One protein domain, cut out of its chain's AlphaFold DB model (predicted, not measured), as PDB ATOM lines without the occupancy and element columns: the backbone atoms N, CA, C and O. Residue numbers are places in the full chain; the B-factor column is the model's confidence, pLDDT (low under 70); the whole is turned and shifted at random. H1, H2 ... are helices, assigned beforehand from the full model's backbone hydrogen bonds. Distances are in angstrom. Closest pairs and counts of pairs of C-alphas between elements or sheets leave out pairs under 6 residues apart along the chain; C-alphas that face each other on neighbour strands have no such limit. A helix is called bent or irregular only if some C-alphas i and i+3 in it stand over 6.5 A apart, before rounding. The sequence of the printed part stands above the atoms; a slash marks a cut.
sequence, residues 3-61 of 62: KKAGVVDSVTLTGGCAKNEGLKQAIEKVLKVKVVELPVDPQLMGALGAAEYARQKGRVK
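This is residues 3 to 61 of the 62 residues of the protein "BcrAD_BadFG domain-containing protein" of Eubacterium sp. CAG:252 (UniProt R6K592). One long helix, H3, runs out as an arm from a small, loosely built body, and its residues 49 to 61 stick out free, 49 to 59 of them belonging to H3. The body is an open loop of chain: the one-turn helix H1 sits at the root of the arm, helix H2 lies beyond it, and residues 32 to 41 come back from the end of H2 to the start of H3. The printed part has 59 residues with three named helices, in the order H1, H2, H3, and no named strand; the class is all helix. The whole is loose, with a radius of gyration of the C-alphas of 14.7 A, and elongated, spanning 46 by 24 by 16 A.

The longest helix is H3, residues 42 to 59, which measures 26.1 A from its first C-alpha at (40.987, -0.561, 87.582) to its last at (32.903, -19.906, 103.151). H3 is irregular, with C-alphas 43 and 46 7.5 A apart, and its line is a rough one. H1, residues 16 to 19, begins with C-alpha 16 at (44.915, 4.671, 89.985). It is neither bent nor irregular, but only just: C-alphas 16 and 19 are 6.1 A apart. H2, residues 21 to 31, is 15.4 A long. Residues 3 to 15 hold no named element, and their C-alphas lie 4 to 19 A from the mean of the C-alphas.

H3 touches H1 with its residues 42 to 43 alone; the closest C-alphas of the two are those of Gly 16 and Gln 43, 4.7 A apart. H1 and H2 are close but not clearly touching, their closest C-alphas being those of Ala 18 and Lys 24, 6.9 A apart. H2 and H3 are apart. In H2 every O i to N i+4 pair is within hydrogen-bond range, in H3 12 of 14 are, and H1 is too short for such a pair.

The two C-alphas farthest apart are those of Lys 29 and Lys 61, at 46.7 A. Without residues 49 to 61, the body of 46 residues spans 29 by 21 by 16 A, with a radius of gyration of 10.9 A. The printed part has no cut. H1 and H2 are joined by a tight link of 1 residue, H2 and H3 by a short link of 10 residues, and no link is long. The mean pLDDT of the printed part is 87.0; residues 3 to 8 and 60 to 61 of the model are under 70.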
ATOM      1  N   LYS A   3      58.645 -10.049  76.438       55.72
ATOM      2  CA  LYS A   3      59.101 -11.444  76.639       55.72
ATOM      3  C   LYS A   3      60.065 -11.642  77.821       55.72
ATOM      4  O   LYS A   3      60.090 -12.714  78.404       55.72
ATOM      5  N   LYS A   4      60.846 -10.616  78.197       59.12
ATOM      6  CA  LYS A   4      61.735 -10.652  79.380       59.12
ATOM      7  C   LYS A   4      60.953 -10.498  80.690       59.12
ATOM      8  O   LYS A   4      61.407 -10.984  81.713       59.12
ATOM      9  N   ALA A   5      59.795  -9.842  80.640       63.00
ATOM     10  CA  ALA A   5      58.854  -9.714  81.750       63.00
ATOM     11  C   ALA A   5      57.840 -10.877  81.813       63.00
ATOM     12  O   ALA A   5      56.914 -10.823  82.613       63.00
ATOM     13  N   GLY A   6      57.989 -11.908  80.967       64.19
ATOM     14  CA  GLY A   6      57.089 -13.065  80.942       64.19
ATOM     15  C   GLY A   6      55.689 -12.769  80.397       64.19
ATOM     16  O   GLY A   6      54.759 -13.510  80.690       64.19
ATOM     17  N   VAL A   7      55.510 -11.691  79.625       65.19
ATOM     18  CA  VAL A   7      54.202 -11.345  79.054       65.19
ATOM     19  C   VAL A   7      53.847 -12.350  77.963       65.19
ATOM     20  O   VAL A   7      54.564 -12.443  76.964       65.19
ATOM     21  N   VAL A   8      52.764 -13.097  78.190       64.75
ATOM     22  CA  VAL A   8      52.414 -14.273  77.385       64.75
ATOM     23  C   VAL A   8      51.585 -13.885  76.160       64.75
ATOM     24  O   VAL A   8      52.040 -14.196  75.073       64.75
ATOM     25  N   ASP A   9      50.493 -13.109  76.288       71.69
ATOM     26  CA  ASP A   9      49.653 -12.718  75.125       71.69
ATOM     27  C   ASP A   9      48.834 -11.417  75.299       71.69
ATOM     28  O   ASP A   9      48.584 -10.693  74.334       71.69
ATOM     29  N   SER A  10      48.444 -11.064  76.529       77.31
ATOM     30  CA  SER A  10      47.661  -9.856  76.832       77.31
ATOM     31  C   SER A  10      48.019  -9.294  78.201       77.31
ATOM     32  O   SER A  10      48.288 -10.057  79.130       77.31
ATOM     33  N   VAL A  11      47.986  -7.971  78.347       87.12
ATOM     34  CA  VAL A  11      48.234  -7.290  79.627       87.12
ATOM     35  C   VAL A  11      47.021  -6.467  80.029       87.12
ATOM     36  O   VAL A  11      46.306  -5.961  79.173       87.12
ATOM     37  N   THR A  12      46.791  -6.308  81.326       91.31
ATOM     38  CA  THR A  12      45.803  -5.360  81.850       91.31
ATOM     39  C   THR A  12      46.504  -4.397  82.802       91.31
ATOM     40  O   THR A  12      47.461  -4.781  83.479       91.31
ATOM     41  N   LEU A  13      46.064  -3.141  82.826       92.62
ATOM     42  CA  LEU A  13      46.575  -2.119  83.736       92.62
ATOM     43  C   LEU A  13      45.563  -1.912  84.863       92.62
ATOM     44  O   LEU A  13      44.399  -1.618  84.613       92.62
ATOM     45  N   THR A  14      46.024  -2.039  86.106       94.25
ATOM     46  CA  THR A  14      45.224  -1.793  87.315       94.25
ATOM     47  C   THR A  14      45.858  -0.696  88.174       94.25
ATOM     48  O   THR A  14      47.010  -0.316  87.965       94.25
ATOM     49  N   GLY A  15      45.139  -0.213  89.185       93.81
ATOM     50  CA  GLY A  15      45.559   0.886  90.058       93.81
ATOM     51  C   GLY A  15      45.126   2.260  89.539       93.81
ATOM     52  O   GLY A  15      44.562   2.387  88.457       93.81
ATOM     53  N   GLY A  16      45.381   3.316  90.319       94.06
ATOM     54  CA  GLY A  16      44.915   4.671  89.985       94.06
ATOM     55  C   GLY A  16      45.501   5.222  88.679       94.06
ATOM     56  O   GLY A  16      44.794   5.861  87.905       94.06
ATOM     57  N   CYS A  17      46.768   4.911  88.386       93.56
ATOM     58  CA  CYS A  17      47.439   5.365  87.165       93.56
ATOM     59  C   CYS A  17      46.839   4.763  85.886       93.56
ATOM     60  O   CYS A  17      46.987   5.353  84.820       93.56
ATOM     61  N   ALA A  18      46.143   3.625  85.979       93.44
ATOM     62  CA  ALA A  18      45.520   2.974  84.829       93.44
ATOM     63  C   ALA A  18      44.390   3.803  84.197       93.44
ATOM     64  O   ALA A  18      44.034   3.557  83.053       93.44
ATOM     65  N   LYS A  19      43.866   4.813  84.907       90.69
ATOM     66  CA  LYS A  19      42.883   5.779  84.384       90.69
ATOM     67  C   LYS A  19      43.488   6.803  83.417       90.69
ATOM     68  O   LYS A  19      42.767   7.607  82.837       90.69
ATOM     69  N   ASN A  20      44.813   6.831  83.286       94.06
ATOM     70  CA  ASN A  20      45.496   7.717  82.357       94.06
ATOM     71  C   ASN A  20      45.641   7.035  80.989       94.06
ATOM     72  O   ASN A  20      46.486   6.157  80.805       94.06
ATOM     73  N   GLU A  21      44.870   7.501  80.010       91.50
ATOM     74  CA  GLU A  21      44.923   6.991  78.633       91.50
ATOM     75  C   GLU A  21      46.309   7.128  77.986       91.50
ATOM     76  O   GLU A  21      46.760   6.237  77.265       91.50
ATOM     77  N   GLY A  22      47.040   8.205  78.283       94.25
ATOM     78  CA  GLY A  22      48.402   8.399  77.786       94.25
ATOM     79  C   GLY A  22      49.374   7.343  78.317       94.25
ATOM     80  O   GLY A  22      50.231   6.858  77.575       94.25
ATOM     81  N   LEU A  23      49.209   6.925  79.577       92.75
ATOM     82  CA  LEU A  23      49.991   5.829  80.151       92.75
ATOM     83  C   LEU A  23      49.696   4.515  79.426       92.75
ATOM     84  O   LEU A  23      50.628   3.797  79.065       92.75
ATOM     85  N   LYS A  24      48.418   4.216  79.176       90.94
ATOM     86  CA  LYS A  24      48.002   3.016  78.441       90.94
ATOM     87  C   LYS A  24      48.642   2.968  77.052       90.94
ATOM     88  O   LYS A  24      49.314   1.990  76.726       90.94
ATOM     89  N   GLN A  25      48.535   4.051  76.285       92.00
ATOM     90  CA  GLN A  25      49.126   4.161  74.945       92.00
ATOM     91  C   GLN A  25      50.655   3.999  74.963       92.00
ATOM     92  O   GLN A  25      51.232   3.315  74.112       92.00
ATOM     93  N   ALA A  26      51.332   4.600  75.945       92.75
ATOM     94  CA  ALA A  26      52.778   4.473  76.096       92.75
ATOM     95  C   ALA A  26      53.195   3.024  76.394       92.75
ATOM     96  O   ALA A  26      54.149   2.517  75.799       92.75
ATOM     97  N   ILE A  27      52.462   2.339  77.274       90.00
ATOM     98  CA  ILE A  27      52.720   0.942  77.633       90.00
ATOM     99  C   ILE A  27      52.500   0.016  76.434       90.00
ATOM    100  O   ILE A  27      53.366  -0.818  76.159       90.00
ATOM    101  N   GLU A  28      51.415   0.189  75.676       89.44
ATOM    102  CA  GLU A  28      51.166  -0.584  74.449       89.44
ATOM    103  C   GLU A  28      52.307  -0.422  73.438       89.44
ATOM    104  O   GLU A  28      52.807  -1.408  72.889       89.44
ATOM    105  N   LYS A  29      52.796   0.810  73.248       90.69
ATOM    106  CA  LYS A  29      53.911   1.111  72.339       90.69
ATOM    107  C   LYS A  29      55.228   0.471  72.786       90.69
ATOM    108  O   LYS A  29      55.960  -0.072  71.957       90.69
ATOM    109  N   VAL A  30      55.546   0.540  74.080       90.50
ATOM    110  CA  VAL A  30      56.812   0.029  74.638       90.50
ATOM    111  C   VAL A  30      56.819  -1.497  74.703       90.50
ATOM    112  O   VAL A  30      57.828  -2.133  74.380       90.50
ATOM    113  N   LEU A  31      55.707  -2.101  75.118       85.25
ATOM    114  CA  LEU A  31      55.614  -3.547  75.300       85.25
ATOM    115  C   LEU A  31      55.200  -4.286  74.020       85.25
ATOM    116  O   LEU A  31      55.445  -5.488  73.936       85.25
ATOM    117  N   LYS A  32      54.668  -3.587  73.005       86.19
ATOM    118  CA  LYS A  32      54.153  -4.172  71.751       86.19
ATOM    119  C   LYS A  32      53.101  -5.264  71.992       86.19
ATOM    120  O   LYS A  32      53.057  -6.258  71.274       86.19
ATOM    121  N   VAL A  33      52.279  -5.078  73.019       86.25
ATOM    122  CA  VAL A  33      51.164  -5.957  73.395       86.25
ATOM    123  C   VAL A  33      49.929  -5.099  73.618       86.25
ATOM    124  O   VAL A  33      50.054  -3.946  74.031       86.25
ATOM    125  N   LYS A  34      48.746  -5.652  73.345       85.62
ATOM    126  CA  LYS A  34      47.487  -4.951  73.609       85.62
ATOM    127  C   LYS A  34      47.204  -4.901  75.104       85.62
ATOM    128  O   LYS A  34      47.334  -5.918  75.795       85.62
ATOM    129  N   VAL A  35      46.763  -3.737  75.568       89.25
ATOM    130  CA  VAL A  35      46.167  -3.588  76.891       89.25
ATOM    131  C   VAL A  35      44.684  -3.927  76.789       89.25
ATOM    132  O   VAL A  35      43.935  -3.310  76.037       89.25
ATOM    133  N   VAL A  36      44.262  -4.913  77.569       90.56
ATOM    134  CA  VAL A  36      42.862  -5.303  77.725       90.56
ATOM    135  C   VAL A  36      42.267  -4.517  78.884       90.56
ATOM    136  O   VAL A  36      42.839  -4.495  79.975       90.56
ATOM    137  N   GLU A  37      41.126  -3.875  78.650       88.62
ATOM    138  CA  GLU A  37      40.370  -3.181  79.691       88.62
ATOM    139  C   GLU A  37      39.492  -4.147  80.481       88.62
ATOM    140  O   GLU A  37      38.949  -5.115  79.944       88.62
ATOM    141  N   LEU A  38      39.345  -3.861  81.772       88.25
ATOM    142  CA  LEU A  38      38.420  -4.568  82.645       88.25
ATOM    143  C   LEU A  38      37.092  -3.802  82.712       88.25
ATOM    144  O   LEU A  38      37.100  -2.573  82.702       88.25
ATOM    145  N   PRO A  39      35.952  -4.497  82.867       90.38
ATOM    146  CA  PRO A  39      34.643  -3.857  83.035       90.38
ATOM    147  C   PRO A  39      34.455  -3.205  84.418       90.38
ATOM    148  O   PRO A  39      33.394  -2.665  84.716       90.38
ATOM    149  N   VAL A  40      35.463  -3.295  85.287       91.06
ATOM    150  CA  VAL A  40      35.473  -2.771  86.654       91.06
ATOM    151  C   VAL A  40      36.528  -1.680  86.736       91.06
ATOM    152  O   VAL A  40      37.564  -1.783  86.080       91.06
ATOM    153  N   ASP A  41      36.285  -0.661  87.565       94.06
ATOM    154  CA  ASP A  41      37.254   0.409  87.793       94.06
ATOM    155  C   ASP A  41      38.626  -0.189  88.175       94.06
ATOM    156  O   ASP A  41      38.749  -0.832  89.230       94.06
ATOM    157  N   PRO A  42      39.674   0.027  87.356       94.25
ATOM    158  CA  PRO A  42      40.987  -0.561  87.582       94.25
ATOM    159  C   PRO A  42      41.599  -0.154  88.928       94.25
ATOM    160  O   PRO A  42      42.431  -0.888  89.469       94.25
ATOM    161  N   GLN A  43      41.183   0.973  89.516       95.31
ATOM    162  CA  GLN A  43      41.633   1.433  90.830       95.31
ATOM    163  C   GLN A  43      41.135   0.544  91.981       95.31
ATOM    164  O   GLN A  43      41.772   0.497  93.032       95.31
ATOM    165  N   LEU A  44      40.033  -0.184  91.793       96.00
ATOM    166  CA  LEU A  44      39.386  -0.977  92.843       96.00
ATOM    167  C   LEU A  44      39.861  -2.435  92.899       96.00
ATOM    168  O   LEU A  44      39.507  -3.154  93.832       96.00
ATOM    169  N   MET A  45      40.687  -2.880  91.947       94.81
ATOM    170  CA  MET A  45      41.051  -4.297  91.797       94.81
ATOM    171  C   MET A  45      41.703  -4.914  93.042       94.81
ATOM    172  O   MET A  45      41.442  -6.074  93.359       94.81
ATOM    173  N   GLY A  46      42.497  -4.140  93.790       94.50
ATOM    174  CA  GLY A  46      43.086  -4.607  95.049       94.50
ATOM    175  C   GLY A  46      42.040  -4.857  96.141       94.50
ATOM    176  O   GLY A  46      42.061  -5.898  96.796       94.50
ATOM    177  N   ALA A  47      41.086  -3.933  96.299       96.50
ATOM    178  CA  ALA A  47      40.003  -4.068  97.272       96.50
ATOM    179  C   ALA A  47      39.058  -5.222  96.907       96.50
ATOM    180  O   ALA A  47      38.675  -6.005  97.776       96.50
ATOM    181  N   LEU A  48      38.745  -5.373  95.616       95.56
ATOM    182  CA  LEU A  48      37.956  -6.491  95.103       95.56
ATOM    183  C   LEU A  48      38.621  -7.838  95.419       95.56
ATOM    184  O   LEU A  48      37.964  -8.742  95.930       95.56
ATOM    185  N   GLY A  49      39.930  -7.960  95.178       94.94
ATOM    186  CA  GLY A  49      40.685  -9.172  95.497       94.94
ATOM    187  C   GLY A  49      40.672  -9.507  96.991       94.94
ATOM    188  O   GLY A  49      40.464 -10.661  97.360       94.94
ATOM    189  N   ALA A  50      40.826  -8.502  97.858       96.56
ATOM    190  CA  ALA A  50      40.748  -8.688  99.307       96.56
ATOM    191  C   ALA A  50      39.353  -9.153  99.761       96.56
ATOM    192  O   ALA A  50      39.245 -10.081 100.567       96.56
ATOM    193  N   ALA A  51      38.290  -8.556  99.217       96.44
ATOM    194  CA  ALA A  51      36.912  -8.937  99.517       96.44
ATOM    195  C   ALA A  51      36.596 -10.366  99.051       96.44
ATOM    196  O   ALA A  51      36.045 -11.158  99.815       96.44
ATOM    197  N   GLU A  52      37.001 -10.732  97.831       95.75
ATOM    198  CA  GLU A  52      36.826 -12.088  97.306       95.75
ATOM    199  C   GLU A  52      37.620 -13.123  98.104       95.75
ATOM    200  O   GLU A  52      37.100 -14.195  98.420       95.75
ATOM    201  N   TYR A  53      38.846 -12.798  98.508       95.62
ATOM    202  CA  TYR A  53      39.647 -13.673  99.356       95.62
ATOM    203  C   TYR A  53      38.996 -13.899 100.728       95.62
ATOM    204  O   TYR A  53      38.892 -15.038 101.192       95.62
ATOM    205  N   ALA A  54      38.510 -12.829 101.363       96.19
ATOM    206  CA  ALA A  54      37.781 -12.916 102.624       96.19
ATOM    207  C   ALA A  54      36.493 -13.739 102.471       96.19
ATOM    208  O   ALA A  54      36.221 -14.606 103.303       96.19
ATOM    209  N   ARG A  55      35.741 -13.541 101.379       95.00
ATOM    210  CA  ARG A  55      34.546 -14.328 101.036       95.00
ATOM    211  C   ARG A  55      34.873 -15.815 100.911       95.00
ATOM    212  O   ARG A  55      34.159 -16.638 101.478       95.00
ATOM    213  N   GLN A  56      35.937 -16.168 100.193       95.25
ATOM    214  CA  GLN A  56      36.364 -17.559 100.018       95.25
ATOM    215  C   GLN A  56      36.762 -18.187 101.354       95.25
ATOM    216  O   GLN A  56      36.227 -19.231 101.717       95.25
ATOM    217  N   LYS A  57      37.620 -17.530 102.144       91.94
ATOM    218  CA  LYS A  57      38.025 -18.048 103.462       91.94
ATOM    219  C   LYS A  57      36.887 -18.108 104.477       91.94
ATOM    220  O   LYS A  57      36.876 -19.013 105.307       91.94
ATOM    221  N   GLY A  58      35.935 -17.182 104.407       85.69
ATOM    222  CA  GLY A  58      34.727 -17.202 105.230       85.69
ATOM    223  C   GLY A  58      33.800 -18.372 104.893       85.69
ATOM    224  O   GLY A  58      33.205 -18.948 105.797       85.69
ATOM    225  N   ARG A  59      33.724 -18.772 103.616       74.81
ATOM    226  CA  ARG A  59      32.903 -19.906 103.151       74.81
ATOM    227  C   ARG A  59      33.485 -21.281 103.481       74.81
ATOM    228  O   ARG A  59      32.716 -22.214 103.626       74.81
ATOM    229  N   VAL A  60      34.805 -21.418 103.627       60.22
ATOM    230  CA  VAL A  60      35.457 -22.701 103.991       60.22
ATOM    231  C   VAL A  60      35.238 -23.068 105.475       60.22
ATOM    232  O   VAL A  60      35.607 -24.152 105.907       60.22
ATOM    233  N   LYS A  61      34.634 -22.176 106.275       51.94
ATOM    234  CA  LYS A  61      34.351 -22.383 107.708       51.94
ATOM    235  C   LYS A  61      32.887 -22.731 108.044       51.94
ATOM    236  O   LYS A  61      32.563 -22.724 109.230       51.94
TER     237      LYS A  61